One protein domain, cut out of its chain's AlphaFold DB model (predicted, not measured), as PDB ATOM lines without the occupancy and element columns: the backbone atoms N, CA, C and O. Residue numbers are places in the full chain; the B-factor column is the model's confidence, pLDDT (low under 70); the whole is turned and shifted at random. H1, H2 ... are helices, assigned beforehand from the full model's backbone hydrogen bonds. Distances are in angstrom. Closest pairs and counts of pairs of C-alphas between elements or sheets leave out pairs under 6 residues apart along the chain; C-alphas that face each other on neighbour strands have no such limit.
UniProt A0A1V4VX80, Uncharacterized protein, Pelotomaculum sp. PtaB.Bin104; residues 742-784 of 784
ATOM      1  N   SER A 742     124.641 103.367 134.927       69.19
ATOM      2  CA  SER A 742     123.425 103.814 135.618       69.19
ATOM      3  C   SER A 742     123.386 105.341 135.720       69.19
ATOM      4  O   SER A 742     124.301 105.961 136.263       69.19
ATOM      5  N   ARG A 743     122.309 105.943 135.200       68.44
ATOM      6  CA  ARG A 743     122.089 107.402 135.191       68.44
ATOM      7  C   ARG A 743     121.326 107.911 136.413       68.44
ATOM      8  O   ARG A 743     121.287 109.114 136.637       68.44
ATOM      9  N   GLU A 744     120.721 107.011 137.184       70.50
ATOM     10  CA  GLU A 744     119.833 107.367 138.298       70.50
ATOM     11  C   GLU A 744     120.594 107.582 139.614       70.50
ATOM     12  O   GLU A 744     120.192 108.414 140.421       70.50
ATOM     13  N   TYR A 745     121.721 106.884 139.817       72.69
ATOM     14  CA  TYR A 745     122.521 106.981 141.042       72.69
ATOM     15  C   TYR A 745     124.026 107.000 140.743       72.69
ATOM     16  O   TYR A 745     124.606 106.026 140.253       72.69
ATOM     17  N   ILE A 746     124.684 108.109 141.090       81.25
ATOM     18  CA  ILE A 746     126.138 108.258 140.971       81.25
ATOM     19  C   ILE A 746     126.790 107.704 142.241       81.25
ATOM     20  O   ILE A 746     126.700 108.291 143.315       81.25
ATOM     21  N   THR A 747     127.460 106.560 142.115       84.00
ATOM     22  CA  THR A 747     128.259 105.941 143.184       84.00
ATOM     23  C   THR A 747     129.752 106.053 142.871       84.00
ATOM     24  O   THR A 747     130.132 106.326 141.733       84.00
ATOM     25  N   ALA A 748     130.625 105.754 143.838       80.06
ATOM     26  CA  ALA A 748     132.066 105.637 143.580       80.06
ATOM     27  C   ALA A 748     132.387 104.608 142.473       80.06
ATOM     28  O   ALA A 748     133.323 104.798 141.701       80.06
ATOM     29  N   LYS A 749     131.581 103.540 142.352       81.75
ATOM     30  CA  LYS A 749     131.681 102.566 141.256       81.75
ATOM     31  C   LYS A 749     131.298 103.199 139.913       81.75
ATOM     32  O   LYS A 749     132.026 103.016 138.944       81.75
ATOM     33  N   THR A 750     130.214 103.975 139.876       80.31
ATOM     34  CA  THR A 750     129.774 104.716 138.681       80.31
ATOM     35  C   THR A 750     130.837 105.724 138.231       80.31
ATOM     36  O   THR A 750     131.125 105.816 137.045       80.31
ATOM     37  N   LEU A 751     131.476 106.441 139.164       82.31
ATOM     38  CA  LEU A 751     132.554 107.390 138.851       82.31
ATOM     39  C   LEU A 751     133.787 106.705 138.247       82.31
ATOM     40  O   LEU A 751     134.337 107.219 137.277       82.31
ATOM     41  N   ARG A 752     134.186 105.530 138.756       82.06
ATOM     42  CA  ARG A 752     135.261 104.735 138.133       82.06
ATOM     43  C   ARG A 752     134.897 104.298 136.717       82.06
ATOM     44  O   ARG A 752     135.696 104.481 135.816       82.06
ATOM     45  N   GLN A 753     133.673 103.814 136.506       79.75
ATOM     46  CA  GLN A 753     133.204 103.445 135.165       79.75
ATOM     47  C   GLN A 753     133.219 104.641 134.201       79.75
ATOM     48  O   GLN A 753     133.618 104.498 133.049       79.75
ATOM     49  N   ILE A 754     132.824 105.831 134.665       83.56
ATOM     50  CA  ILE A 754     132.911 107.066 133.871       83.56
ATOM     51  C   ILE A 754     134.372 107.392 133.536       83.56
ATOM     52  O   ILE A 754     134.669 107.726 132.392       83.56
ATOM     53  N   TYR A 755     135.282 107.277 134.505       84.56
ATOM     54  CA  TYR A 755     136.712 107.489 134.291       84.56
ATOM     55  C   TYR A 755     137.291 106.521 133.245       84.56
ATOM     56  O   TYR A 755     137.951 106.966 132.306       84.56
ATOM     57  N   ASP A 756     136.971 105.229 133.346       83.31
ATOM     58  CA  ASP A 756     137.407 104.195 132.400       83.31
ATOM     59  C   ASP A 756     136.882 104.475 130.980       83.31
ATOM     60  O   ASP A 756     137.619 104.392 129.999       83.31
ATOM     61  N   VAL A 757     135.624 104.904 130.852       84.94
ATOM     62  CA  VAL A 757     135.046 105.309 129.561       84.94
ATOM     63  C   VAL A 757     135.736 106.538 128.984       84.94
ATOM     64  O   VAL A 757     136.020 106.596 127.787       84.94
ATOM     65  N   LEU A 758     136.017 107.538 129.814       84.62
ATOM     66  CA  LEU A 758     136.701 108.740 129.366       84.62
ATOM     67  C   LEU A 758     138.163 108.431 128.943       84.62
ATOM     68  O   LEU A 758     138.675 109.086 128.032       84.62
ATOM     69  N   LEU A 759     138.821 107.421 129.537       84.81
ATOM     70  CA  LEU A 759     140.122 106.899 129.080       84.81
ATOM     71  C   LEU A 759     140.024 106.322 127.663       84.81
ATOM     72  O   LEU A 759     140.852 106.654 126.814       84.81
ATOM     73  N   LEU A 760     138.980 105.537 127.379       86.81
ATOM     74  CA  LEU A 760     138.726 105.031 126.027       86.81
ATOM     75  C   LEU A 760     138.523 106.183 125.029       86.81
ATOM     76  O   LEU A 760     139.106 106.177 123.946       86.81
ATOM     77  N   PHE A 761     137.776 107.228 125.407       85.56
ATOM     78  CA  PHE A 761     137.629 108.424 124.567       85.56
ATOM     79  C   PHE A 761     138.961 109.130 124.301       85.56
ATOM     80  O   PHE A 761     139.211 109.546 123.170       85.56
ATOM     81  N   LYS A 762     139.829 109.254 125.311       86.06
ATOM     82  CA  LYS A 762     141.164 109.845 125.156       86.06
ATOM     83  C   LYS A 762     141.994 109.087 124.118       86.06
ATOM     84  O   LYS A 762     142.591 109.712 123.242       86.06
ATOM     85  N   GLU A 763     142.024 107.759 124.206       86.44
ATOM     86  CA  GLU A 763     142.743 106.914 123.247       86.44
ATOM     87  C   GLU A 763     142.157 107.034 121.834       86.44
ATOM     88  O   GLU A 763     142.903 107.235 120.872       86.44
ATOM     89  N   GLY A 764     140.826 107.010 121.709       88.19
ATOM     90  CA  GLY A 764     140.132 107.208 120.437       88.19
ATOM     91  C   GLY A 764     140.445 108.558 119.778       88.19
ATOM     92  O   GLY A 764     140.751 108.611 118.587       88.19
ATOM     93  N   LEU A 765     140.449 109.653 120.549       86.62
ATOM     94  CA  LEU A 765     140.803 110.987 120.044       86.62
ATOM     95  C   LEU A 765     142.255 111.045 119.549       86.62
ATOM     96  O   LEU A 765     142.520 111.589 118.474       86.62
ATOM     97  N   ALA A 766     143.192 110.433 120.276       86.25
ATOM     98  CA  ALA A 766     144.595 110.377 119.869       86.25
ATOM     99  C   ALA A 766     144.799 109.565 118.571       86.25
ATOM    100  O   ALA A 766     145.606 109.942 117.709       86.25
ATOM    101  N   LEU A 767     144.043 108.477 118.383       88.44
ATOM    102  CA  LEU A 767     144.025 107.700 117.137       88.44
ATOM    103  C   LEU A 767     143.545 108.535 115.940       88.44
ATOM    104  O   LEU A 767     144.116 108.426 114.851       88.44
ATOM    105  N   ASP A 768     142.593 109.439 116.165       83.56
ATOM    106  CA  ASP A 768     142.109 110.422 115.186       83.56
ATOM    107  C   ASP A 768     143.042 111.631 114.984       83.56
ATOM    108  O   ASP A 768     142.769 112.493 114.145       83.56
ATOM    109  N   GLY A 769     144.162 111.697 115.713       80.06
ATOM    110  CA  GLY A 769     145.114 112.810 115.644       80.06
ATOM    111  C   GLY A 769     144.636 114.069 116.375       80.06
ATOM    112  O   GLY A 769     145.117 115.165 116.091       80.06
ATOM    113  N   ILE A 770     143.684 113.931 117.300       82.50
ATOM    114  CA  ILE A 770     143.175 115.013 118.140       82.50
ATOM    115  C   ILE A 770     143.868 114.930 119.501       82.50
ATOM    116  O   ILE A 770     143.658 113.993 120.267       82.50
ATOM    117  N   TYR A 771     144.683 115.938 119.807       75.56
ATOM    118  CA  TYR A 771     145.371 116.066 121.088       75.56
ATOM    119  C   TYR A 771     144.879 117.324 121.804       75.56
ATOM    120  O   TYR A 771     145.111 118.435 121.333       75.56
ATOM    121  N   ASP A 772     144.216 117.153 122.947       71.75
ATOM    122  CA  ASP A 772     143.802 118.257 123.816       71.75
ATOM    123  C   ASP A 772     144.652 118.239 125.095       71.75
ATOM    124  O   ASP A 772     144.566 117.321 125.914       71.75
ATOM    125  N   GLN A 773     145.519 119.244 125.247       70.62
ATOM    126  CA  GLN A 773     146.400 119.362 126.411       70.62
ATOM    127  C   GLN A 773     145.622 119.579 127.716       70.62
ATOM    128  O   GLN A 773     146.012 119.009 128.732       70.62
ATOM    129  N   SER A 774     144.517 120.330 127.684       71.44
ATOM    130  CA  SER A 774     143.673 120.614 128.852       71.44
ATOM    131  C   SER A 774     142.909 119.367 129.302       71.44
ATOM    132  O   SER A 774     142.893 119.019 130.485       71.44
ATOM    133  N   PHE A 775     142.324 118.635 128.352       74.38
ATOM    134  CA  PHE A 775     141.677 117.355 128.629       74.38
ATOM    135  C   PHE A 775     142.675 116.360 129.229       74.38
ATOM    136  O   PHE A 775     142.385 115.725 130.242       74.38
ATOM    137  N   ASN A 776     143.884 116.283 128.664       70.56
ATOM    138  CA  ASN A 776     144.937 115.390 129.141       70.56
ATOM    139  C   ASN A 776     145.457 115.752 130.539       70.56
ATOM    140  O   ASN A 776     145.680 114.840 131.336       70.56
ATOM    141  N   SER A 777     145.636 117.038 130.856       66.12
ATOM    142  CA  SER A 777     146.121 117.478 132.171       66.12
ATOM    143  C   SER A 777     145.086 117.264 133.276       66.12
ATOM    144  O   SER A 777     145.435 116.787 134.352       66.12
ATOM    145  N   ASN A 778     143.806 117.539 133.006       68.00
ATOM    146  CA  ASN A 778     142.725 117.340 133.982       68.00
ATOM    147  C   ASN A 778     142.482 115.856 134.287       68.00
ATOM    148  O   ASN A 778     142.099 115.494 135.397       68.00
ATOM    149  N   PHE A 779     142.781 114.987 133.326       65.06
ATOM    150  CA  PHE A 779     142.714 113.543 133.496       65.06
ATOM    151  C   PHE A 779     143.743 112.979 134.478       65.06
ATOM    152  O   PHE A 779     143.429 112.077 135.249       65.06
ATOM    153  N   VAL A 780     144.965 113.520 134.460       57.34
ATOM    154  CA  VAL A 780     146.036 113.137 135.397       57.34
ATOM    155  C   VAL A 780     145.675 113.543 136.829       57.34
ATOM    156  O   VAL A 780     146.035 112.848 137.772       57.34
ATOM    157  N   ILE A 781     144.916 114.632 136.989       51.66
ATOM    158  CA  ILE A 781     144.453 115.136 138.290       51.66
ATOM    159  C   ILE A 781     143.288 114.293 138.842       51.66
ATOM    160  O   ILE A 781     143.211 114.092 140.047       51.66
ATOM    161  N   ALA A 782     142.409 113.771 137.979       53.16
ATOM    162  CA  ALA A 782     141.261 112.943 138.374       53.16
ATOM    163  C   ALA A 782     141.611 111.472 138.698       53.16
ATOM    164  O   ALA A 782     140.755 110.742 139.193       53.16
ATOM    165  N   GLY A 783     142.835 111.031 138.386       46.72
ATOM    166  CA  GLY A 783     143.344 109.679 138.658       46.72
ATOM    167  C   GLY A 783     143.998 109.487 140.036       46.72
ATOM    168  O   GLY A 783     144.634 108.454 140.250       46.72
ATOM    169  N   ILE A 784     143.873 110.469 140.939       37.97
ATOM    170  CA  ILE A 784     144.244 110.409 142.369       37.97
ATOM    171  C   ILE A 784     142.955 110.284 143.178       37.97
ATOM    172  O   ILE A 784     142.935 109.472 144.132       37.97
TER     173      ILE A 784
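This is residues 742 to 784 of the 784 residues of an uncharacterized protein of Pelotomaculum sp. PtaB.Bin104 (UniProt A0A1V4VX80). One long helix, H1, makes the length of the model, and after a turn the chain folds back so that a second helix half as many residues long, H2, runs alongside it the opposite way, making a loose, uneven pair with few contacts. Residues 742 to 747 make a short tail before the far end of H1. The printed part has 43 residues with two named helices, H1 then H2, and no named strand; the class is all helix. The whole is loose, with a radius of gyration of the C-alphas of 11.9 A, and elongated, spanning 34 by 20 by 11 A.

H1, residues 748 to 767, measures 29.1 A from its first C-alpha, Ala 748 at (132.066, 105.637, 143.580), to its last, Leu 767 at (144.025, 107.700, 117.137). H2, residues 773 to 782, measures 14.5 A and ends at C-alpha 782 at (141.261, 112.943, 138.374).

H1 and H2 are close but not clearly touching, with 1 pair of C-alphas within 8 A. The closest C-alphas are those of Lys 762 and Asn 776, 7.8 A apart. The helices run opposite ways at a shallow tilt of 26 degrees, and their centres are 12.0 A apart. A tight link of 5 residues joins them. In H1 and H2 every O i to N i+4 pair is within hydrogen-bond range.

The two C-alphas farthest apart are those of Tyr 745 and Gly 769, at 34.5 A. Residues 764 to 769, of which 764 to 767 belong to H1, stand free. The printed part has no cut and ends at Ile 784, the chain's last residue. The mean pLDDT of the printed part is 75.8; residues 742 to 743 and 777 to 784 are under 70.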